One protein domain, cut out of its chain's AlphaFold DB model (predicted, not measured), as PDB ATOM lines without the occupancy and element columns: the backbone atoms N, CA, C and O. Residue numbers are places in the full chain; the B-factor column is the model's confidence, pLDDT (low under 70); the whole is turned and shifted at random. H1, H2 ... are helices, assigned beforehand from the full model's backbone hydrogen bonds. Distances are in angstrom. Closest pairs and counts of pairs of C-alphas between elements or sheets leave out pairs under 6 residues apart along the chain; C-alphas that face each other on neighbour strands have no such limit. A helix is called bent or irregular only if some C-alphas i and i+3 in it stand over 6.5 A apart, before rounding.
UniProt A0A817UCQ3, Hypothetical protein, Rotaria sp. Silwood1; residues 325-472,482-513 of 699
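AT A GLANCE: This is residues 325 to 472 and 482 to 513 of the 699 residues of the protein "Hypothetical protein" of Rotaria sp. Silwood1 (UniProt A0A817UCQ3). H4 lies between the hairpin of H1 and H2 and the long H9, along which H6 and H8 run. H5 packs on H4 and on H3b, one arm of the bent H3, short H7 packs on residues 502 to 508 of H9, and the two C-alphas farthest apart, 52.3 A, are those of Leu 350, in the link from H1 to H2, and Thr 472, after H8. The printed part, 180 residues with nine named helices, H1 to H9 in order, and no named strand, is all helix. It is compact, with a radius of gyration of the C-alphas of 16.1 A and spans of 51 by 42 by 34 A.

HOW THE PARTS SIT: Start at H1, residues 329 to 347, and H2, residues 359 to 374, a hairpin; their closest C-alphas, of Ala 340 and Val 361, are 6.6 A apart. H3, residues 376 to 396, assigned as one helix by its hydrogen bonds, is bent into H3a, up to 384, and H3b, from 387, at a steep tilt of 62 degrees. H3b, H4, residues 401 to 412, and H5, residues 416 to 426, form an up-and-down bundle, each running against the one before. H9, residues 482 to 508, touches H5, H6, residues 431 to 442, H7, residues 444 to 449, and H8, residues 451 to 464, whose Ala 458 has its C-alpha 4.6 A from that of Ala 495, the closest pair. Every O i to N i+4 pair is within hydrogen-bond range in H3a, H3b, H4, H6, H7 and H8.

IN THESE COORDINATES: Find C-alpha 329 at (225.712, 158.210, 48.890), where H1 begins its 27.8 A; H9 runs 40.1 A to C-alpha 508 at (195.395, 148.992, 65.109). H2 and H9 are irregular: C-alphas 360 and 363 are 7.4 A apart, 504 and 507 7.9 A.

THE WHOLE: C-alphas 472 and 482 are 14.4 A apart across the cut, residues 473 to 481. The link from H1 to H2 is long. pLDDT is under 70, for instance, in residues 346 to 356.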
ATOM      1  N   THR A 325     227.858 155.635  44.564       90.44
ATOM      2  CA  THR A 325     229.127 155.235  45.177       90.44
ATOM      3  C   THR A 325     229.218 155.707  46.631       90.44
ATOM      4  O   THR A 325     228.404 156.502  47.108       90.44
ATOM      5  N   LYS A 326     230.250 155.267  47.369       87.69
ATOM      6  CA  LYS A 326     230.482 155.708  48.760       87.69
ATOM      7  C   LYS A 326     230.578 157.238  48.893       87.69
ATOM      8  O   LYS A 326     230.168 157.768  49.922       87.69
ATOM      9  N   ILE A 327     231.104 157.922  47.874       86.25
ATOM     10  CA  ILE A 327     231.323 159.375  47.875       86.25
ATOM     11  C   ILE A 327     229.973 160.107  47.826       86.25
ATOM     12  O   ILE A 327     229.688 160.927  48.697       86.25
ATOM     13  N   ASN A 328     229.097 159.718  46.896       90.62
ATOM     14  CA  ASN A 328     227.859 160.456  46.605       90.62
ATOM     15  C   ASN A 328     226.648 159.942  47.406       90.62
ATOM     16  O   ASN A 328     225.591 160.576  47.448       90.62
ATOM     17  N   MET A 329     226.785 158.795  48.081       93.75
ATOM     18  CA  MET A 329     225.712 158.210  48.890       93.75
ATOM     19  C   MET A 329     225.242 159.162  49.996       93.75
ATOM     20  O   MET A 329     224.053 159.222  50.296       93.75
ATOM     21  N   PHE A 330     226.156 159.919  50.610       91.69
ATOM     22  CA  PHE A 330     225.782 160.844  51.680       91.69
ATOM     23  C   PHE A 330     224.910 161.995  51.166       91.69
ATOM     24  O   PHE A 330     223.887 162.303  51.772       91.69
ATOM     25  N   GLU A 331     225.269 162.575  50.022       91.75
ATOM     26  CA  GLU A 331     224.476 163.615  49.358       91.75
ATOM     27  C   GLU A 331     223.098 163.088  48.953       91.75
ATOM     28  O   GLU A 331     222.091 163.758  49.165       91.75
ATOM     29  N   THR A 332     223.035 161.843  48.474       93.31
ATOM     30  CA  THR A 332     221.773 161.174  48.129       93.31
ATOM     31  C   THR A 332     220.866 160.999  49.353       93.31
ATOM     32  O   THR A 332     219.666 161.253  49.269       93.31
ATOM     33  N   ILE A 333     221.421 160.634  50.517       92.69
ATOM     34  CA  ILE A 333     220.666 160.552  51.781       92.69
ATOM     35  C   ILE A 333     220.147 161.935  52.203       92.69
ATOM     36  O   ILE A 333     219.008 162.043  52.657       92.69
ATOM     37  N   LEU A 334     220.959 162.989  52.067       90.25
ATOM     38  CA  LEU A 334     220.538 164.359  52.387       90.25
ATOM     39  C   LEU A 334     219.412 164.829  51.463       90.25
ATOM     40  O   LEU A 334     218.407 165.345  51.947       90.25
ATOM     41  N   LEU A 335     219.536 164.575  50.159       91.56
ATOM     42  CA  LEU A 335     218.486 164.863  49.189       91.56
ATOM     43  C   LEU A 335     217.199 164.102  49.529       91.56
ATOM     44  O   LEU A 335     216.122 164.698  49.546       91.56
ATOM     45  N   PHE A 336     217.298 162.809  49.853       92.62
ATOM     46  CA  PHE A 336     216.152 162.005  50.281       92.62
ATOM     47  C   PHE A 336     215.469 162.605  51.506       92.62
ATOM     48  O   PHE A 336     214.249 162.775  51.512       92.62
ATOM     49  N   ARG A 337     216.246 162.976  52.527       89.06
ATOM     50  CA  ARG A 337     215.728 163.621  53.738       89.06
ATOM     51  C   ARG A 337     214.960 164.894  53.401       89.06
ATOM     52  O   ARG A 337     213.839 165.079  53.881       89.06
ATOM     53  N   ASP A 338     215.548 165.771  52.597       87.94
ATOM     54  CA  ASP A 338     214.956 167.065  52.267       87.94
ATOM     55  C   ASP A 338     213.661 166.875  51.453       87.94
ATOM     56  O   ASP A 338     212.645 167.519  51.723       87.94
ATOM     57  N   VAL A 339     213.634 165.903  50.540       89.00
ATOM     58  CA  VAL A 339     212.454 165.569  49.726       89.00
ATOM     59  C   VAL A 339     211.349 164.918  50.550       89.00
ATOM     60  O   VAL A 339     210.180 165.289  50.391       89.00
ATOM     61  N   ALA A 340     211.687 163.989  51.445       85.88
ATOM     62  CA  ALA A 340     210.738 163.399  52.388       85.88
ATOM     63  C   ALA A 340     210.122 164.484  53.288       85.88
ATOM     64  O   ALA A 340     208.914 164.492  53.524       85.88
ATOM     65  N   THR A 341     210.936 165.461  53.700       82.44
ATOM     66  CA  THR A 341     210.502 166.603  54.513       82.44
ATOM     67  C   THR A 341     209.537 167.514  53.754       82.44
ATOM     68  O   THR A 341     208.468 167.853  54.263       82.44
ATOM     69  N   VAL A 342     209.878 167.912  52.527       84.06
ATOM     70  CA  VAL A 342     209.025 168.792  51.711       84.06
ATOM     71  C   VAL A 342     207.722 168.093  51.323       84.06
ATOM     72  O   VAL A 342     206.659 168.718  51.352       84.06
ATOM     73  N   SER A 343     207.789 166.804  50.984       82.00
ATOM     74  CA  SER A 343     206.617 166.032  50.556       82.00
ATOM     75  C   SER A 343     205.634 165.810  51.711       82.00
ATOM     76  O   SER A 343     204.432 165.929  51.494       82.00
ATOM     77  N   GLY A 344     206.123 165.622  52.945       72.19
ATOM     78  CA  GLY A 344     205.273 165.536  54.139       72.19
ATOM     79  C   GLY A 344     204.512 166.833  54.455       72.19
ATOM     80  O   GLY A 344     203.337 166.786  54.801       72.19
ATOM     81  N   ARG A 345     205.131 168.012  54.265       72.25
ATOM     82  CA  ARG A 345     204.504 169.316  54.588       72.25
ATOM     83  C   ARG A 345     203.408 169.759  53.624       72.25
ATOM     84  O   ARG A 345     202.563 170.569  53.996       72.25
ATOM     85  N   ARG A 346     203.442 169.319  52.362       59.88
ATOM     86  CA  ARG A 346     202.423 169.725  51.374       59.88
ATOM     87  C   ARG A 346     201.044 169.134  51.686       59.88
ATOM     88  O   ARG A 346     200.052 169.745  51.301       59.88
ATOM     89  N   SER A 347     200.990 168.024  52.427       52.72
ATOM     90  CA  SER A 347     199.747 167.404  52.903       52.72
ATOM     91  C   SER A 347     198.999 168.288  53.919       52.72
ATOM     92  O   SER A 347     197.781 168.428  53.833       52.72
ATOM     93  N   ASP A 348     199.720 169.016  54.783       50.38
ATOM     94  CA  ASP A 348     199.132 169.825  55.869       50.38
ATOM     95  C   ASP A 348     198.254 171.001  55.406       50.38
ATOM     96  O   ASP A 348     197.464 171.534  56.185       50.38
ATOM     97  N   ARG A 349     198.399 171.471  54.159       51.56
ATOM     98  CA  ARG A 349     197.747 172.713  53.698       51.56
ATOM     99  C   ARG A 349     196.435 172.518  52.947       51.56
ATOM    100  O   ARG A 349     195.746 173.511  52.729       51.56
ATOM    101  N   LEU A 350     196.096 171.299  52.525       48.53
ATOM    102  CA  LEU A 350     194.982 171.082  51.592       48.53
ATOM    103  C   LEU A 350     193.760 170.390  52.204       48.53
ATOM    104  O   LEU A 350     192.680 170.500  51.632       48.53
ATOM    105  N   THR A 351     193.865 169.762  53.378       45.66
ATOM    106  CA  THR A 351     192.710 169.126  54.032       45.66
ATOM    107  C   THR A 351     192.763 169.300  55.547       45.66
ATOM    108  O   THR A 351     193.646 168.768  56.208       45.66
ATOM    109  N   SER A 352     191.793 170.018  56.116       47.38
ATOM    110  CA  SER A 352     191.612 170.211  57.565       47.38
ATOM    111  C   SER A 352     191.087 168.969  58.302       47.38
ATOM    112  O   SER A 352     190.846 169.017  59.508       47.38
ATOM    113  N   SER A 353     190.895 167.852  57.602       50.88
ATOM    114  CA  SER A 353     190.591 166.559  58.206       50.88
ATOM    115  C   SER A 353     191.883 165.855  58.607       50.88
ATOM    116  O   SER A 353     192.834 165.849  57.833       50.88
ATOM    117  N   THR A 354     191.867 165.234  59.786       55.06
ATOM    118  CA  THR A 354     192.863 164.362  60.444       55.06
ATOM    119  C   THR A 354     193.337 163.171  59.591       55.06
ATOM    120  O   THR A 354     193.236 162.017  60.006       55.06
ATOM    121  N   ILE A 355     193.790 163.425  58.368       56.66
ATOM    122  CA  ILE A 355     194.285 162.429  57.427       56.66
ATOM    123  C   ILE A 355     195.788 162.303  57.642       56.66
ATOM    124  O   ILE A 355     196.519 163.282  57.750       56.66
ATOM    125  N   ASP A 356     196.220 161.057  57.758       64.94
ATOM    126  CA  ASP A 356     197.581 160.650  58.052       64.94
ATOM    127  C   ASP A 356     198.579 161.144  56.988       64.94
ATOM    128  O   ASP A 356     198.591 160.661  55.852       64.94
ATOM    129  N   ASN A 357     199.440 162.094  57.360       71.06
ATOM    130  CA  ASN A 357     200.418 162.723  56.463       71.06
ATOM    131  C   ASN A 357     201.511 161.772  55.955       71.06
ATOM    132  O   ASN A 357     202.296 162.144  55.080       71.06
ATOM    133  N   PHE A 358     201.596 160.557  56.498       80.25
ATOM    134  CA  PHE A 358     202.620 159.599  56.111       80.25
ATOM    135  C   PHE A 358     202.253 158.788  54.862       80.25
ATOM    136  O   PHE A 358     203.160 158.402  54.126       80.25
ATOM    137  N   GLN A 359     200.964 158.584  54.560       79.12
ATOM    138  CA  GLN A 359     200.527 157.804  53.387       79.12
ATOM    139  C   GLN A 359     201.205 158.245  52.070       79.12
ATOM    140  O   GLN A 359     201.766 157.390  51.385       79.12
ATOM    141  N   PRO A 360     201.288 159.552  51.739       77.75
ATOM    142  CA  PRO A 360     201.941 160.012  50.513       77.75
ATOM    143  C   PRO A 360     203.463 159.836  50.486       77.75
ATOM    144  O   PRO A 360     204.069 160.019  49.444       77.75
ATOM    145  N   VAL A 361     204.122 159.559  51.613       86.88
ATOM    146  CA  VAL A 361     205.589 159.391  51.678       86.88
ATOM    147  C   VAL A 361     205.951 157.942  52.025       86.88
ATOM    148  O   VAL A 361     207.121 157.566  52.027       86.88
ATOM    149  N   GLN A 362     204.952 157.093  52.269       90.50
ATOM    150  CA  GLN A 362     205.138 155.721  52.707       90.50
ATOM    151  C   GLN A 362     205.996 154.909  51.727       90.50
ATOM    152  O   GLN A 362     206.923 154.229  52.170       90.50
ATOM    153  N   SER A 363     205.730 155.010  50.422       90.19
ATOM    154  CA  SER A 363     206.470 154.290  49.374       90.19
ATOM    155  C   SER A 363     207.950 154.682  49.323       90.19
ATOM    156  O   SER A 363     208.817 153.827  49.147       90.19
ATOM    157  N   LEU A 364     208.270 155.959  49.568       91.88
ATOM    158  CA  LEU A 364     209.654 156.429  49.661       91.88
ATOM    159  C   LEU A 364     210.385 155.772  50.839       91.88
ATOM    160  O   LEU A 364     211.519 155.323  50.683       91.88
ATOM    161  N   PHE A 365     209.742 155.679  52.008       93.50
ATOM    162  CA  PHE A 365     210.332 155.030  53.186       93.50
ATOM    163  C   PHE A 365     210.498 153.516  52.998       93.50
ATOM    164  O   PHE A 365     211.527 152.981  53.399       93.50
ATOM    165  N   GLU A 366     209.542 152.836  52.353       93.88
ATOM    166  CA  GLU A 366     209.662 151.406  51.993       93.88
ATOM    167  C   GLU A 366     210.863 151.166  51.107       93.88
ATOM    168  O   GLU A 366     211.638 150.231  51.311       93.88
ATOM    169  N   ARG A 367     211.030 152.035  50.115       93.62
ATOM    170  CA  ARG A 367     212.106 151.874  49.162       93.62
ATOM    171  C   ARG A 367     213.458 152.182  49.788       93.62
ATOM    172  O   ARG A 367     214.407 151.428  49.578       93.62
ATOM    173  N   PHE A 368     213.530 153.207  50.637       95.38
ATOM    174  CA  PHE A 368     214.713 153.468  51.455       95.38
ATOM    175  C   PHE A 368     215.053 152.279  52.362       95.38
ATOM    176  O   PHE A 368     216.212 151.879  52.421       95.38
ATOM    177  N   GLU A 369     214.070 151.686  53.046       95.31
ATOM    178  CA  GLU A 369     214.257 150.498  53.890       95.31
ATOM    179  C   GLU A 369     214.804 149.314  53.089       95.31
ATOM    180  O   GLU A 369     215.778 148.679  53.504       95.31
ATOM    181  N   HIS A 370     214.225 149.055  51.914       95.31
ATOM    182  CA  HIS A 370     214.686 148.011  51.006       95.31
ATOM    183  C   HIS A 370     216.169 148.196  50.656       95.31
ATOM    184  O   HIS A 370     216.974 147.292  50.885       95.31
ATOM    185  N   TYR A 371     216.570 149.385  50.192       95.00
ATOM    186  CA  TYR A 371     217.978 149.651  49.889       95.00
ATOM    187  C   TYR A 371     218.859 149.680  51.131       95.00
ATOM    188  O   TYR A 371     220.012 149.265  51.060       95.00
ATOM    189  N   PHE A 372     218.365 150.133  52.281       94.81
ATOM    190  CA  PHE A 372     219.131 150.116  53.526       94.81
ATOM    191  C   PHE A 372     219.499 148.680  53.921       94.81
ATOM    192  O   PHE A 372     220.595 148.417  54.434       94.81
ATOM    193  N   HIS A 373     218.602 147.729  53.655       93.69
ATOM    194  CA  HIS A 373     218.864 146.322  53.893       93.69
ATOM    195  C   HIS A 373     219.752 145.684  52.820       93.69
ATOM    196  O   HIS A 373     220.679 144.956  53.192       93.69
ATOM    197  N   SER A 374     219.541 145.997  51.543       95.00
ATOM    198  CA  SER A 374     220.269 145.394  50.418       95.00
ATOM    199  C   SER A 374     221.659 146.008  50.174       95.00
ATOM    200  O   SER A 374     222.607 145.295  49.853       95.00
ATOM    201  N   SER A 375     221.828 147.322  50.365       95.12
ATOM    202  CA  SER A 375     223.061 148.061  50.059       95.12
ATOM    203  C   SER A 375     223.952 148.251  51.287       95.12
ATOM    204  O   SER A 375     223.668 149.024  52.208       95.12
ATOM    205  N   ARG A 376     225.122 147.598  51.268       93.81
ATOM    206  CA  ARG A 376     226.161 147.765  52.301       93.81
ATOM    207  C   ARG A 376     226.720 149.191  52.345       93.81
ATOM    208  O   ARG A 376     227.123 149.644  53.416       93.81
ATOM    209  N   ILE A 377     226.771 149.873  51.199       94.19
ATOM    210  CA  ILE A 377     227.288 151.242  51.086       94.19
ATOM    211  C   ILE A 377     226.330 152.204  51.785       94.19
ATOM    212  O   ILE A 377     226.765 152.925  52.679       94.19
ATOM    213  N   LEU A 378     225.035 152.152  51.451       94.38
ATOM    214  CA  LEU A 378     224.008 152.976  52.094       94.38
ATOM    215  C   LEU A 378     224.003 152.758  53.608       94.38
ATOM    216  O   LEU A 378     224.107 153.716  54.373       94.38
ATOM    217  N   PHE A 379     223.994 151.494  54.037       93.69
ATOM    218  CA  PHE A 379     224.053 151.132  55.448       93.69
ATOM    219  C   PHE A 379     225.261 151.756  56.172       93.69
ATOM    220  O   PHE A 379     225.092 152.401  57.209       93.69
ATOM    221  N   ARG A 380     226.480 151.597  55.632       92.44
ATOM    222  CA  ARG A 380     227.704 152.156  56.237       92.44
ATOM    223  C   ARG A 380     227.691 153.677  56.259       92.44
ATOM    224  O   ARG A 380     228.076 154.262  57.265       92.44
ATOM    225  N   THR A 381     227.223 154.319  55.194       93.12
ATOM    226  CA  THR A 381     227.125 155.780  55.140       93.12
ATOM    227  C   THR A 381     226.139 156.299  56.183       93.12
ATOM    228  O   THR A 381     226.475 157.225  56.921       93.12
ATOM    229  N   CYS A 382     224.968 155.668  56.332       91.25
ATOM    230  CA  CYS A 382     224.052 155.964  57.432       91.25
ATOM    231  C   CYS A 382     224.733 155.739  58.785       91.25
ATOM    232  O   CYS A 382     224.661 156.600  59.651       91.25
ATOM    233  N   GLN A 383     225.451 154.635  58.981       89.38
ATOM    234  CA  GLN A 383     226.131 154.357  60.244       89.38
ATOM    235  C   GLN A 383     227.187 155.420  60.603       89.38
ATOM    236  O   GLN A 383     227.239 155.858  61.751       89.38
ATOM    237  N   GLU A 384     228.026 155.824  59.649       89.25
ATOM    238  CA  GLU A 384     229.134 156.766  59.858       89.25
ATOM    239  C   GLU A 384     228.647 158.219  59.978       89.25
ATOM    240  O   GLU A 384     229.206 159.002  60.748       89.25
ATOM    241  N   LYS A 385     227.614 158.598  59.215       86.50
ATOM    242  CA  LYS A 385     227.190 159.997  59.061       86.50
ATOM    243  C   LYS A 385     225.879 160.349  59.769       86.50
ATOM    244  O   LYS A 385     225.615 161.537  59.938       86.50
ATOM    245  N   HIS A 386     225.097 159.377  60.251       79.44
ATOM    246  CA  HIS A 386     223.852 159.636  60.998       79.44
ATOM    247  C   HIS A 386     224.017 160.582  62.198       79.44
ATOM    248  O   HIS A 386     223.184 161.470  62.364       79.44
ATOM    249  N   PRO A 387     225.096 160.505  63.006       71.19
ATOM    250  CA  PRO A 387     225.283 161.459  64.096       71.19
ATOM    251  C   PRO A 387     225.407 162.909  63.611       71.19
ATOM    252  O   PRO A 387     225.062 163.833  64.348       71.19
ATOM    253  N   ILE A 388     225.912 163.120  62.394       67.56
ATOM    254  CA  ILE A 388     226.043 164.444  61.779       67.56
ATOM    255  C   ILE A 388     224.673 164.920  61.296       67.56
ATOM    256  O   ILE A 388     224.294 166.049  61.599       67.56
ATOM    257  N   THR A 389     223.895 164.071  60.616       64.50
ATOM    258  CA  THR A 389     222.539 164.454  60.187       64.50
ATOM    259  C   THR A 389     221.620 164.729  61.366       64.50
ATOM    260  O   THR A 389     220.927 165.744  61.349       64.50
ATOM    261  N   ALA A 390     221.703 163.929  62.433       66.50
ATOM    262  CA  ALA A 390     220.968 164.184  63.665       66.50
ATOM    263  C   ALA A 390     221.290 165.575  64.244       66.50
ATOM    264  O   ALA A 390     220.374 166.282  64.648       66.50
ATOM    265  N   ASP A 391     222.560 166.003  64.216       70.62
ATOM    266  CA  ASP A 391     222.983 167.337  64.681       70.62
ATOM    267  C   ASP A 391     222.307 168.476  63.919       70.62
ATOM    268  O   ASP A 391     221.806 169.434  64.510       70.62
ATOM    269  N   LEU A 392     222.293 168.362  62.588       61.16
ATOM    270  CA  LEU A 392     221.645 169.341  61.724       61.16
ATOM    271  C   LEU A 392     220.142 169.400  62.001       61.16
ATOM    272  O   LEU A 392     219.562 170.483  62.003       61.16
ATOM    273  N   CYS A 393     219.507 168.263  62.263       60.44
ATOM    274  CA  CYS A 393     218.063 168.215  62.457       60.44
ATOM    275  C   CYS A 393     217.621 168.825  63.787       60.44
ATOM    276  O   CYS A 393     216.597 169.511  63.811       60.44
ATOM    277  N   LEU A 394     218.415 168.678  64.854       65.00
ATOM    278  CA  LEU A 394     218.148 169.369  66.122       65.00
ATOM    279  C   LEU A 394     218.174 170.893  65.964       65.00
ATOM    280  O   LEU A 394     217.402 171.593  66.607       65.00
ATOM    281  N   LYS A 395     219.000 171.411  65.051       67.19
ATOM    282  CA  LYS A 395     219.077 172.850  64.762       67.19
ATOM    283  C   LYS A 395     217.908 173.360  63.919       67.19
ATOM    284  O   LYS A 395     217.546 174.526  64.025       67.19
ATOM    285  N   ILE A 396     217.331 172.512  63.065       57.47
ATOM    286  CA  ILE A 396     216.383 172.942  62.024       57.47
ATOM    287  C   ILE A 396     214.913 172.688  62.428       57.47
ATOM    288  O   ILE A 396     214.009 173.136  61.725       57.47
ATOM    289  N   ASN A 397     214.648 172.036  63.570       61.72
ATOM    290  CA  ASN A 397     213.330 171.848  64.218       61.72
ATOM    291  C   ASN A 397     212.196 171.254  63.355       61.72
ATOM    292  O   ASN A 397     211.065 171.151  63.820       61.72
ATOM    293  N   SER A 398     212.456 170.888  62.098       57.12
ATOM    294  CA  SER A 398     211.397 170.900  61.090       57.12
ATOM    295  C   SER A 398     211.216 169.611  60.295       57.12
ATOM    296  O   SER A 398     210.443 169.643  59.343       57.12
ATOM    297  N   PHE A 399     211.844 168.497  60.705       63.22
ATOM    298  CA  PHE A 399     211.291 167.130  60.620       63.22
ATOM    299  C   PHE A 399     212.270 166.096  61.207       63.22
ATOM    300  O   PHE A 399     213.341 165.857  60.663       63.22
ATOM    301  N   PHE A 400     211.884 165.453  62.311       74.12
ATOM    302  CA  PHE A 400     212.690 164.441  63.012       74.12
ATOM    303  C   PHE A 400     212.435 163.001  62.521       74.12
ATOM    304  O   PHE A 400     213.198 162.089  62.826       74.12
ATOM    305  N   LEU A 401     211.353 162.777  61.764       83.31
ATOM    306  CA  LEU A 401     210.845 161.433  61.466       83.31
ATOM    307  C   LEU A 401     211.839 160.570  60.670       83.31
ATOM    308  O   LEU A 401     211.998 159.394  60.982       83.31
ATOM    309  N   PHE A 402     212.530 161.140  59.676       87.75
ATOM    310  CA  PHE A 402     213.485 160.389  58.855       87.75
ATOM    311  C   PHE A 402     214.752 160.004  59.630       87.75
ATOM    312  O   PHE A 402     215.174 158.852  59.592       87.75
ATOM    313  N   ASP A 403     215.343 160.919  60.401       86.69
ATOM    314  CA  ASP A 403     216.525 160.589  61.207       86.69
ATOM    315  C   ASP A 403     216.188 159.637  62.353       86.69
ATOM    316  O   ASP A 403     216.995 158.765  62.693       86.69
ATOM    317  N   PHE A 404     214.984 159.758  62.919       87.38
ATOM    318  CA  PHE A 404     214.443 158.779  63.856       87.38
ATOM    319  C   PHE A 404     214.302 157.407  63.205       87.38
ATOM    320  O   PHE A 404     214.737 156.411  63.778       87.38
ATOM    321  N   PHE A 405     213.763 157.362  61.986       91.19
ATOM    322  CA  PHE A 405     213.649 156.147  61.194       91.19
ATOM    323  C   PHE A 405     215.016 155.503  60.930       91.19
ATOM    324  O   PHE A 405     215.184 154.317  61.205       91.19
ATOM    325  N   ILE A 406     216.034 156.273  60.527       90.50
ATOM    326  CA  ILE A 406     217.407 155.755  60.398       90.50
ATOM    327  C   ILE A 406     217.918 155.221  61.745       90.50
ATOM    328  O   ILE A 406     218.509 154.142  61.792       90.50
ATOM    329  N   GLY A 407     217.672 155.932  62.850       88.50
ATOM    330  CA  GLY A 407     218.052 155.484  64.193       88.50
ATOM    331  C   GLY A 407     217.419 154.139  64.567       88.50
ATOM    332  O   GLY A 407     218.100 153.250  65.091       88.50
ATOM    333  N   ILE A 408     216.141 153.956  64.229       90.75
ATOM    334  CA  ILE A 408     215.413 152.694  64.381       90.75
ATOM    335  C   ILE A 408     216.060 151.594  63.531       90.75
ATOM    336  O   ILE A 408     216.377 150.524  64.056       90.75
ATOM    337  N   LEU A 409     216.301 151.843  62.243       92.12
ATOM    338  CA  LEU A 409     216.885 150.857  61.329       92.12
ATOM    339  C   LEU A 409     218.299 150.424  61.758       92.12
ATOM    340  O   LEU A 409     218.605 149.231  61.778       92.12
ATOM    341  N   LEU A 410     219.147 151.372  62.174       90.12
ATOM    342  CA  LEU A 410     220.499 151.094  62.679       90.12
ATOM    343  C   LEU A 410     220.470 150.226  63.943       90.12
ATOM    344  O   LEU A 410     221.247 149.277  64.073       90.12
ATOM    345  N   THR A 411     219.545 150.517  64.856       87.00
ATOM    346  CA  THR A 411     219.406 149.768  66.111       87.00
ATOM    347  C   THR A 411     218.941 148.337  65.861       87.00
ATOM    348  O   THR A 411     219.434 147.411  66.502       87.00
ATOM    349  N   ASN A 412     218.065 148.121  64.876       86.94
ATOM    350  CA  ASN A 412     217.614 146.778  64.505       86.94
ATOM    351  C   ASN A 412     218.715 145.901  63.898       86.94
ATOM    352  O   ASN A 412     218.638 144.680  64.002       86.94
ATOM    353  N   ARG A 413     219.771 146.500  63.337       85.19
ATOM    354  CA  ARG A 413     220.991 145.783  62.932       85.19
ATOM    355  C   ARG A 413     222.023 145.643  64.054       85.19
ATOM    356  O   ARG A 413     223.164 145.294  63.777       85.19
ATOM    357  N   SER A 414     221.639 145.867  65.314       79.31
ATOM    358  CA  SER A 414     222.482 145.748  66.517       79.31
ATOM    359  C   SER A 414     223.635 146.761  66.635       79.31
ATOM    360  O   SER A 414     224.598 146.545  67.372       79.31
ATOM    361  N   TYR A 415     223.539 147.915  65.964       75.38
ATOM    362  CA  TYR A 415     224.556 148.974  66.032       75.38
ATOM    363  C   TYR A 415     224.256 149.999  67.131       75.38
ATOM    364  O   TYR A 415     223.843 151.132  66.887       75.38
ATOM    365  N   TYR A 416     224.501 149.597  68.375       78.00
ATOM    366  CA  TYR A 416     224.133 150.374  69.563       78.00
ATOM    367  C   TYR A 416     225.083 151.532  69.908       78.00
ATOM    368  O   TYR A 416     224.739 152.397  70.715       78.00
ATOM    369  N   THR A 417     226.270 151.601  69.300       78.38
ATOM    370  CA  THR A 417     227.208 152.724  69.505       78.38
ATOM    371  C   THR A 417     226.607 154.052  69.041       78.38
ATOM    372  O   THR A 417     226.734 155.064  69.732       78.38
ATOM    373  N   ASN A 418     225.867 154.025  67.933       77.69
ATOM    374  CA  ASN A 418     225.163 155.185  67.388       77.69
ATOM    375  C   ASN A 418     223.949 155.583  68.232       77.69
ATOM    376  O   ASN A 418     223.601 156.758  68.305       77.69
ATOM    377  N   LEU A 419     223.337 154.630  68.939       82.06
ATOM    378  CA  LEU A 419     222.241 154.928  69.857       82.06
ATOM    379  C   LEU A 419     222.711 155.826  71.010       82.06
ATOM    380  O   LEU A 419     222.019 156.770  71.384       82.06
ATOM    381  N   LYS A 420     223.918 155.585  71.545       83.25
ATOM    382  CA  LYS A 420     224.488 156.420  72.616       83.25
ATOM    383  C   LYS A 420     224.729 157.853  72.145       83.25
ATOM    384  O   LYS A 420     224.379 158.787  72.863       83.25
ATOM    385  N   THR A 421     225.330 158.037  70.970       84.06
ATOM    386  CA  THR A 421     225.593 159.379  70.422       84.06
ATOM    387  C   THR A 421     224.292 160.105  70.098       84.06
ATOM    388  O   THR A 421     224.165 161.282  70.422       84.06
ATOM    389  N   PHE A 422     223.301 159.392  69.565       83.25
ATOM    390  CA  PHE A 422     221.962 159.913  69.316       83.25
ATOM    391  C   PHE A 422     221.266 160.387  70.600       83.25
ATOM    392  O   PHE A 422     220.836 161.535  70.669       83.25
ATOM    393  N   ILE A 423     221.223 159.561  71.652       84.75
ATOM    394  CA  ILE A 423     220.620 159.943  72.945       84.75
ATOM    395  C   ILE A 423     221.388 161.096  73.595       84.75
ATOM    396  O   ILE A 423     220.776 161.980  74.190       84.75
ATOM    397  N   LYS A 424     222.722 161.114  73.476       85.69
ATOM    398  CA  LYS A 424     223.537 162.213  74.004       85.69
ATOM    399  C   LYS A 424     223.112 163.548  73.387       85.69
ATOM    400  O   LYS A 424     222.863 164.487  74.131       85.69
ATOM    401  N   LYS A 425     222.953 163.585  72.062       82.56
ATOM    402  CA  LYS A 425     222.501 164.773  71.322       82.56
ATOM    403  C   LYS A 425     221.063 165.158  71.654       82.56
ATOM    404  O   LYS A 425     220.790 166.321  71.908       82.56
ATOM    405  N   LEU A 426     220.156 164.183  71.757       81.25
ATOM    406  CA  LEU A 426     218.795 164.429  72.254       81.25
ATOM    407  C   LEU A 426     218.787 165.029  73.664       81.25
ATOM    408  O   LEU A 426     217.858 165.743  74.023       81.25
ATOM    409  N   GLY A 427     219.807 164.724  74.467       80.06
ATOM    410  CA  GLY A 427     219.922 165.227  75.824       80.06
ATOM    411  C   GLY A 427     220.287 166.701  75.949       80.06
ATOM    412  O   GLY A 427     220.184 167.240  77.048       80.06
ATOM    413  N   GLU A 428     220.701 167.343  74.857       83.88
ATOM    414  CA  GLU A 428     221.026 168.770  74.836       83.88
ATOM    415  C   GLU A 428     219.758 169.640  74.870       83.88
ATOM    416  O   GLU A 428     219.800 170.742  75.412       83.88
ATOM    417  N   ASP A 429     218.614 169.130  74.391       82.81
ATOM    418  CA  ASP A 429     217.327 169.828  74.459       82.81
ATOM    419  C   ASP A 429     216.142 168.876  74.734       82.81
ATOM    420  O   ASP A 429     215.671 168.115  73.889       82.81
ATOM    421  N   SER A 430     215.587 168.964  75.945       80.81
ATOM    422  CA  SER A 430     214.417 168.172  76.355       80.81
ATOM    423  C   SER A 430     213.144 168.449  75.537       80.81
ATOM    424  O   SER A 430     212.254 167.592  75.485       80.81
ATOM    425  N   SER A 431     213.045 169.608  74.871       85.38
ATOM    426  CA  SER A 431     211.905 169.972  74.022       85.38
ATOM    427  C   SER A 431     211.751 169.016  72.835       85.38
ATOM    428  O   SER A 431     210.629 168.751  72.384       85.38
ATOM    429  N   ILE A 432     212.861 168.402  72.410       83.38
ATOM    430  CA  ILE A 432     212.899 167.466  71.296       83.38
ATOM    431  C   ILE A 432     211.985 166.277  71.586       83.38
ATOM    432  O   ILE A 432     211.158 165.962  70.744       83.38
ATOM    433  N   ILE A 433     212.014 165.671  72.781       86.81
ATOM    434  CA  ILE A 433     211.143 164.517  73.103       86.81
ATOM    435  C   ILE A 433     209.662 164.857  72.899       86.81
ATOM    436  O   ILE A 433     208.901 164.043  72.371       86.81
ATOM    437  N   ARG A 434     209.246 166.067  73.289       88.06
ATOM    438  CA  ARG A 434     207.870 166.530  73.080       88.06
ATOM    439  C   ARG A 434     207.557 166.676  71.591       88.06
ATOM    440  O   ARG A 434     206.477 166.265  71.175       88.06
ATOM    441  N   SER A 435     208.493 167.210  70.809       85.50
ATOM    442  CA  SER A 435     208.379 167.302  69.350       85.50
ATOM    443  C   SER A 435     208.279 165.918  68.697       85.50
ATOM    444  O   SER A 435     207.370 165.684  67.904       85.50
ATOM    445  N   ILE A 436     209.113 164.954  69.109       87.94
ATOM    446  CA  ILE A 436     209.050 163.557  68.645       87.94
ATOM    447  C   ILE A 436     207.662 162.979  68.907       87.94
ATOM    448  O   ILE A 436     207.047 162.422  68.004       87.94
ATOM    449  N   ASN A 437     207.158 163.131  70.133       90.50
ATOM    450  CA  ASN A 437     205.845 162.618  70.498       90.50
ATOM    451  C   ASN A 437     204.736 163.248  69.641       90.50
ATOM    452  O   ASN A 437     203.887 162.533  69.119       90.50
ATOM    453  N   LEU A 438     204.762 164.570  69.441       88.81
ATOM    454  CA  LEU A 438     203.806 165.270  68.575       88.81
ATOM    455  C   LEU A 438     203.882 164.777  67.124       88.81
ATOM    456  O   LEU A 438     202.850 164.499  66.516       88.81
ATOM    457  N   HIS A 439     205.084 164.600  66.576       86.56
ATOM    458  CA  HIS A 439     205.256 164.097  65.215       86.56
ATOM    459  C   HIS A 439     204.786 162.648  65.060       86.56
ATOM    460  O   HIS A 439     204.082 162.353  64.099       86.56
ATOM    461  N   LEU A 440     205.115 161.751  65.994       90.19
ATOM    462  CA  LEU A 440     204.679 160.352  65.930       90.19
ATOM    463  C   LEU A 440     203.167 160.213  66.136       90.19
ATOM    464  O   LEU A 440     202.524 159.448  65.427       90.19
ATOM    465  N   THR A 441     202.581 160.989  67.050       90.62
ATOM    466  CA  THR A 441     201.120 161.014  67.247       90.62
ATOM    467  C   THR A 441     200.369 161.618  66.061       90.62
ATOM    468  O   THR A 441     199.226 161.243  65.831       90.62
ATOM    469  N   SER A 442     201.007 162.495  65.282       87.69
ATOM    470  CA  SER A 442     200.434 163.040  64.041       87.69
ATOM    471  C   SER A 442     200.602 162.110  62.829       87.69
ATOM    472  O   SER A 442     199.941 162.311  61.819       87.69
ATOM    473  N   ASN A 443     201.478 161.099  62.909       88.88
ATOM    474  CA  ASN A 443     201.788 160.162  61.820       88.88
ATOM    475  C   ASN A 443     201.576 158.715  62.291       88.88
ATOM    476  O   ASN A 443     202.509 157.909  62.311       88.88
ATOM    477  N   ILE A 444     200.360 158.382  62.728       91.62
ATOM    478  CA  ILE A 444     200.062 157.083  63.353       91.62
ATOM    479  C   ILE A 444     200.336 155.917  62.394       91.62
ATOM    480  O   ILE A 444     200.858 154.902  62.844       91.62
ATOM    481  N   SER A 445     200.087 156.043  61.089       91.06
ATOM    482  CA  SER A 445     200.367 154.980  60.113       91.06
ATOM    483  C   SER A 445     201.851 154.641  60.017       91.06
ATOM    484  O   SER A 445     202.181 153.461  59.895       91.06
ATOM    485  N   PHE A 446     202.751 155.623  60.167       92.38
ATOM    486  CA  PHE A 446     204.186 155.359  60.314       92.38
ATOM    487  C   PHE A 446     204.437 154.488  61.547       92.38
ATOM    488  O   PHE A 446     205.133 153.476  61.466       92.38
ATOM    489  N   VAL A 447     203.843 154.854  62.687       94.38
ATOM    490  CA  VAL A 447     204.031 154.121  63.946       94.38
ATOM    491  C   VAL A 447     203.449 152.714  63.861       94.38
ATOM    492  O   VAL A 447     204.109 151.779  64.299       94.38
ATOM    493  N   ILE A 448     202.262 152.542  63.270       94.06
ATOM    494  CA  ILE A 448     201.625 151.235  63.060       94.06
ATOM    495  C   ILE A 448     202.526 150.362  62.201       94.06
ATOM    496  O   ILE A 448     202.834 149.244  62.589       94.06
ATOM    497  N   LYS A 449     202.968 150.870  61.051       94.25
ATOM    498  CA  LYS A 449     203.757 150.100  60.093       94.25
ATOM    499  C   LYS A 449     205.120 149.687  60.646       94.25
ATOM    500  O   LYS A 449     205.573 148.568  60.420       94.25
ATOM    501  N   TYR A 450     205.768 150.584  61.381       95.00
ATOM    502  CA  TYR A 450     207.084 150.351  61.967       95.00
ATOM    503  C   TYR A 450     207.011 149.937  63.446       95.00
ATOM    504  O   TYR A 450     208.026 149.991  64.143       95.00
ATOM    505  N   ALA A 451     205.853 149.478  63.937       95.88
ATOM    506  CA  ALA A 451     205.600 149.254  65.363       95.88
ATOM    507  C   ALA A 451     206.620 148.309  66.009       95.88
ATOM    508  O   ALA A 451     207.193 148.619  67.055       95.88
ATOM    509  N   GLN A 452     206.911 147.180  65.358       95.06
ATOM    510  CA  GLN A 452     207.878 146.201  65.860       95.06
ATOM    511  C   GLN A 452     209.303 146.774  65.925       95.06
ATOM    512  O   GLN A 452     210.033 146.527  66.887       95.06
ATOM    513  N   TYR A 453     209.696 147.565  64.927       94.75
ATOM    514  CA  TYR A 453     211.011 148.190  64.879       94.75
ATOM    515  C   TYR A 453     211.156 149.304  65.923       94.75
ATOM    516  O   TYR A 453     212.190 149.374  66.588       94.75
ATOM    517  N   ILE A 454     210.117 150.125  66.118       95.56
ATOM    518  CA  ILE A 454     210.057 151.150  67.173       95.56
ATOM    519  C   ILE A 454     210.087 150.485  68.552       95.56
ATOM    520  O   ILE A 454     210.775 150.963  69.453       95.56
ATOM    521  N   PHE A 455     209.395 149.357  68.722       95.88
ATOM    522  CA  PHE A 455     209.407 148.612  69.974       95.88
ATOM    523  C   PHE A 455     210.807 148.088  70.293       95.88
ATOM    524  O   PHE A 455     211.336 148.372  71.365       95.88
ATOM    525  N   ARG A 456     211.458 147.406  69.340       93.06
ATOM    526  CA  ARG A 456     212.852 146.953  69.489       93.06
ATOM    527  C   ARG A 456     213.798 148.113  69.779       93.06
ATOM    528  O   ARG A 456     214.662 147.978  70.639       93.06
ATOM    529  N   PHE A 457     213.600 149.256  69.126       93.44
ATOM    530  CA  PHE A 457     214.356 150.475  69.395       93.44
ATOM    531  C   PHE A 457     214.170 150.961  70.841       93.44
ATOM    532  O   PHE A 457     215.151 151.208  71.539       93.44
ATOM    533  N   ALA A 458     212.934 151.028  71.343       94.06
ATOM    534  CA  ALA A 458     212.654 151.425  72.721       94.06
ATOM    535  C   ALA A 458     213.240 150.439  73.751       94.06
ATOM    536  O   ALA A 458     213.824 150.861  74.751       94.06
ATOM    537  N   ILE A 459     213.153 149.131  73.493       93.12
ATOM    538  CA  ILE A 459     213.776 148.096  74.331       93.12
ATOM    539  C   ILE A 459     215.302 148.217  74.312       93.12
ATOM    540  O   ILE A 459     215.935 148.163  75.368       93.12
ATOM    541  N   ALA A 460     215.898 148.451  73.144       89.94
ATOM    542  CA  ALA A 460     217.327 148.689  73.018       89.94
ATOM    543  C   ALA A 460     217.768 149.931  73.800       89.94
ATOM    544  O   ALA A 460     218.839 149.910  74.397       89.94
ATOM    545  N   ILE A 461     216.950 150.984  73.888       89.69
ATOM    546  CA  ILE A 461     217.243 152.126  74.764       89.69
ATOM    547  C   ILE A 461     217.295 151.682  76.234       89.69
ATOM    548  O   ILE A 461     218.274 151.975  76.922       89.69
ATOM    549  N   PHE A 462     216.303 150.918  76.711       87.88
ATOM    550  CA  PHE A 462     216.308 150.377  78.077       87.88
ATOM    551  C   PHE A 462     217.519 149.476  78.354       87.88
ATOM    552  O   PHE A 462     218.097 149.549  79.438       87.88
ATOM    553  N   GLN A 463     217.924 148.649  77.388       86.75
ATOM    554  CA  GLN A 463     219.044 147.714  77.518       86.75
ATOM    555  C   GLN A 463     220.414 148.396  77.349       86.75
ATOM    556  O   GLN A 463     221.322 148.185  78.145       86.75
ATOM    557  N   HIS A 464     220.627 149.262  76.371       81.31
ATOM    558  CA  HIS A 464     221.966 149.805  76.105       81.31
ATOM    559  C   HIS A 464     222.341 150.990  76.981       81.31
ATOM    560  O   HIS A 464     223.520 151.163  77.287       81.31
ATOM    561  N   LEU A 465     221.365 151.720  77.522       73.81
ATOM    562  CA  LEU A 465     221.627 152.648  78.627       73.81
ATOM    563  C   LEU A 465     222.025 151.932  79.926       73.81
ATOM    564  O   LEU A 465     222.287 152.571  80.940       73.81
ATOM    565  N   SER A 466     222.040 150.600  79.911       61.47
ATOM    566  CA  SER A 466     222.168 149.771  81.093       61.47
ATOM    567  C   SER A 466     223.433 148.894  81.069       61.47
ATOM    568  O   SER A 466     224.031 148.657  82.122       61.47
ATOM    569  N   PHE A 467     223.896 148.461  79.890       50.97
ATOM    570  CA  PHE A 467     225.118 147.668  79.711       50.97
ATOM    571  C   PHE A 467     226.344 148.563  79.415       50.97
ATOM    572  O   PHE A 467     226.648 148.880  78.271       50.97
ATOM    573  N   GLY A 468     227.072 148.961  80.463       47.78
ATOM    574  CA  GLY A 468     228.545 148.973  80.427       47.78
ATOM    575  C   GLY A 468     229.317 150.266  80.130       47.78
ATOM    576  O   GLY A 468     230.504 150.278  80.415       47.78
ATOM    577  N   ASN A 469     228.722 151.358  79.631       45.59
ATOM    578  CA  ASN A 469     229.497 152.577  79.283       45.59
ATOM    579  C   ASN A 469     228.994 153.888  79.917       45.59
ATOM    580  O   ASN A 469     229.401 154.979  79.499       45.59
ATOM    581  N   PHE A 470     228.103 153.786  80.899       45.72
ATOM    582  CA  PHE A 470     227.902 154.797  81.934       45.72
ATOM    583  C   PHE A 470     228.366 154.142  83.236       45.72
ATOM    584  O   PHE A 470     227.986 152.985  83.432       45.72
ATOM    585  N   PRO A 471     229.209 154.798  84.061       43.91
ATOM    586  CA  PRO A 471     229.836 154.163  85.215       43.91
ATOM    587  C   PRO A 471     228.789 153.382  86.002       43.91
ATOM    588  O   PRO A 471     227.798 153.951  86.466       43.91
ATOM    589  N   THR A 472     228.955 152.062  86.059       42.53
ATOM    590  CA  THR A 472     228.120 151.196  86.880       42.53
ATOM    591  C   THR A 472     228.177 151.744  88.299       42.53
ATOM    592  O   THR A 472     229.249 151.837  88.883       42.53
ATOM    593  N   SER A 482     226.838 164.986  86.176       78.25
ATOM    594  CA  SER A 482     225.417 165.365  86.112       78.25
ATOM    595  C   SER A 482     224.838 165.218  84.698       78.25
ATOM    596  O   SER A 482     223.702 164.780  84.522       78.25
ATOM    597  N   THR A 483     225.665 165.465  83.681       80.25
ATOM    598  CA  THR A 483     225.366 165.264  82.257       80.25
ATOM    599  C   THR A 483     224.964 163.829  81.908       80.25
ATOM    600  O   THR A 483     223.988 163.611  81.194       80.25
ATOM    601  N   ASN A 484     225.649 162.824  82.449       82.12
ATOM    602  CA  ASN A 484     225.369 161.418  82.170       82.12
ATOM    603  C   ASN A 484     224.010 160.972  82.725       82.12
ATOM    604  O   ASN A 484     223.304 160.194  82.082       82.12
ATOM    605  N   LEU A 485     223.631 161.488  83.898       83.38
ATOM    606  CA  LEU A 485     222.332 161.214  84.509       83.38
ATOM    607  C   LEU A 485     221.192 161.856  83.707       83.38
ATOM    608  O   LEU A 485     220.165 161.212  83.495       83.38
ATOM    609  N   ILE A 486     221.404 163.069  83.186       85.88
ATOM    610  CA  ILE A 486     220.457 163.747  82.287       85.88
ATOM    611  C   ILE A 486     220.252 162.930  81.005       85.88
ATOM    612  O   ILE A 486     219.111 162.642  80.643       85.88
ATOM    613  N   HIS A 487     221.326 162.479  80.348       85.50
ATOM    614  CA  HIS A 487     221.215 161.652  79.139       85.50
ATOM    615  C   HIS A 487     220.483 160.327  79.396       85.50
ATOM    616  O   HIS A 487     219.649 159.916  78.586       85.50
ATOM    617  N   LEU A 488     220.748 159.675  80.535       87.06
ATOM    618  CA  LEU A 488     220.024 158.475  80.957       87.06
ATOM    619  C   LEU A 488     218.532 158.769  81.150       87.06
ATOM    620  O   LEU A 488     217.692 158.031  80.637       87.06
ATOM    621  N   GLN A 489     218.193 159.845  81.862       88.81
ATOM    622  CA  GLN A 489     216.807 160.230  82.119       88.81
ATOM    623  C   GLN A 489     216.054 160.538  80.820       88.81
ATOM    624  O   GLN A 489     214.932 160.067  80.645       88.81
ATOM    625  N   ILE A 490     216.675 161.266  79.895       88.69
ATOM    626  CA  ILE A 490     216.097 161.629  78.593       88.69
ATOM    627  C   ILE A 490     215.895 160.384  77.731       88.69
ATOM    628  O   ILE A 490     214.815 160.185  77.176       88.69
ATOM    629  N   GLY A 491     216.878 159.483  77.680       90.06
ATOM    630  CA  GLY A 491     216.720 158.211  76.982       90.06
ATOM    631  C   GLY A 491     215.593 157.349  77.567       90.06
ATOM    632  O   GLY A 491     214.767 156.826  76.821       90.06
ATOM    633  N   LEU A 492     215.481 157.261  78.897       91.19
ATOM    634  CA  LEU A 492     214.380 156.544  79.553       91.19
ATOM    635  C   LEU A 492     213.019 157.206  79.307       91.19
ATOM    636  O   LEU A 492     212.034 156.498  79.113       91.19
ATOM    637  N   GLN A 493     212.947 158.539  79.279       91.81
ATOM    638  CA  GLN A 493     211.730 159.275  78.925       91.81
ATOM    639  C   GLN A 493     211.317 159.024  77.471       91.81
ATOM    640  O   GLN A 493     210.134 158.803  77.212       91.81
ATOM    641  N   LEU A 494     212.274 159.000  76.539       92.25
ATOM    642  CA  LEU A 494     212.027 158.660  75.139       92.25
ATOM    643  C   LEU A 494     211.474 157.236  75.015       92.25
ATOM    644  O   LEU A 494     210.420 157.042  74.419       92.25
ATOM    645  N   ALA A 495     212.139 156.249  75.620       94.06
ATOM    646  CA  ALA A 495     211.689 154.860  75.580       94.06
ATOM    647  C   ALA A 495     210.303 154.686  76.222       94.06
ATOM    648  O   ALA A 495     209.448 154.001  75.667       94.06
ATOM    649  N   PHE A 496     210.051 155.354  77.352       94.31
ATOM    650  CA  PHE A 496     208.743 155.375  78.006       94.31
ATOM    651  C   PHE A 496     207.655 155.926  77.076       94.31
ATOM    652  O   PHE A 496     206.597 155.313  76.950       94.31
ATOM    653  N   MET A 497     207.914 157.057  76.414       95.44
ATOM    654  CA  MET A 497     206.974 157.686  75.483       95.44
ATOM    655  C   MET A 497     206.669 156.775  74.290       95.44
ATOM    656  O   MET A 497     205.502 156.582  73.961       95.44
ATOM    657  N   LEU A 498     207.694 156.154  73.696       95.50
ATOM    658  CA  LEU A 498     207.520 155.254  72.555       95.50
ATOM    659  C   LEU A 498     206.691 154.020  72.916       95.50
ATOM    660  O   LEU A 498     205.784 153.663  72.170       95.50
ATOM    661  N   ILE A 499     206.964 153.379  74.057       96.69
ATOM    662  CA  ILE A 499     206.197 152.197  74.473       96.69
ATOM    663  C   ILE A 499     204.764 152.583  74.864       96.69
ATOM    664  O   ILE A 499     203.841 151.846  74.534       96.69
ATOM    665  N   ASP A 500     204.546 153.735  75.510       95.81
ATOM    666  CA  ASP A 500     203.192 154.224  75.816       95.81
ATOM    667  C   ASP A 500     202.376 154.484  74.544       95.81
ATOM    668  O   ASP A 500     201.212 154.090  74.475       95.81
ATOM    669  N   LEU A 501     202.999 155.072  73.520       95.81
ATOM    670  CA  LEU A 501     202.372 155.279  72.219       95.81
ATOM    671  C   LEU A 501     202.049 153.949  71.525       95.81
ATOM    672  O   LEU A 501     200.915 153.748  71.098       95.81
ATOM    673  N   LEU A 502     203.013 153.024  71.456       96.56
ATOM    674  CA  LEU A 502     202.830 151.704  70.840       96.56
ATOM    675  C   LEU A 502     201.732 150.889  71.528       96.56
ATOM    676  O   LEU A 502     200.932 150.238  70.862       96.56
ATOM    677  N   PHE A 503     201.667 150.944  72.857       96.25
ATOM    678  CA  PHE A 503     200.635 150.255  73.620       96.25
ATOM    679  C   PHE A 503     199.246 150.875  73.405       96.25
ATOM    680  O   PHE A 503     198.245 150.157  73.363       96.25
ATOM    681  N   ALA A 504     199.170 152.198  73.215       95.62
ATOM    682  CA  ALA A 504     197.921 152.881  72.890       95.62
ATOM    683  C   ALA A 504     197.345 152.404  71.547       95.62
ATOM    684  O   ALA A 504     196.162 152.074  71.472       95.62
ATOM    685  N   ILE A 505     198.189 152.308  70.513       95.56
ATOM    686  CA  ILE A 505     197.779 151.966  69.140       95.56
ATOM    687  C   ILE A 505     197.798 150.463  68.832       95.56
ATOM    688  O   ILE A 505     197.533 150.076  67.699       95.56
ATOM    689  N   SER A 506     198.125 149.612  69.805       94.88
ATOM    690  CA  SER A 506     198.375 148.179  69.593       94.88
ATOM    691  C   SER A 506     197.240 147.430  68.885       94.88
ATOM    692  O   SER A 506     197.522 146.552  68.079       94.88
ATOM    693  N   ASP A 507     195.980 147.817  69.099       93.00
ATOM    694  CA  ASP A 507     194.817 147.172  68.458       93.00
ATOM    695  C   ASP A 507     194.720 147.493  66.957       93.00
ATOM    696  O   ASP A 507     194.046 146.798  66.202       93.00
ATOM    697  N   GLN A 508     195.380 148.565  66.510       93.06
ATOM    698  CA  GLN A 508     195.395 148.992  65.109       93.06
ATOM    699  C   GLN A 508     196.474 148.253  64.296       93.06
ATOM    700  O   GLN A 508     196.467 148.301  63.064       93.06
ATOM    701  N   VAL A 509     197.393 147.544  64.961       92.44
ATOM    702  CA  VAL A 509     198.509 146.817  64.342       92.44
ATOM    703  C   VAL A 509     198.037 145.441  63.857       92.44
ATOM    704  O   VAL A 509     198.291 144.416  64.479       92.44
ATOM    705  N   LYS A 510     197.348 145.405  62.710       90.81
ATOM    706  CA  LYS A 510     196.698 144.185  62.179       90.81
ATOM    707  C   LYS A 510     197.638 142.999  61.922       90.81
ATOM    708  O   LYS A 510     197.184 141.863  61.917       90.81
ATOM    709  N   TYR A 511     198.918 143.256  61.660       91.44
ATOM    710  CA  TYR A 511     199.880 142.224  61.254       91.44
ATOM    711  C   TYR A 511     200.599 141.543  62.434       91.44
ATOM    712  O   TYR A 511     201.268 140.534  62.222       91.44
ATOM    713  N   LEU A 512     200.460 142.057  63.666       88.44
ATOM    714  CA  LEU A 512     200.916 141.393  64.892       88.44
ATOM    715  C   LEU A 512     199.716 141.187  65.833       88.44
ATOM    716  O   LEU A 512     199.400 142.099  66.606       88.44
ATOM    717  N   PRO A 513     199.056 140.013  65.813       87.06
ATOM    718  CA  PRO A 513     198.082 139.690  66.848       87.06
ATOM    719  C   PRO A 513     198.761 139.734  68.224       87.06
ATOM    720  O   PRO A 513     199.948 139.420  68.363       87.06
TER     721      PRO A 513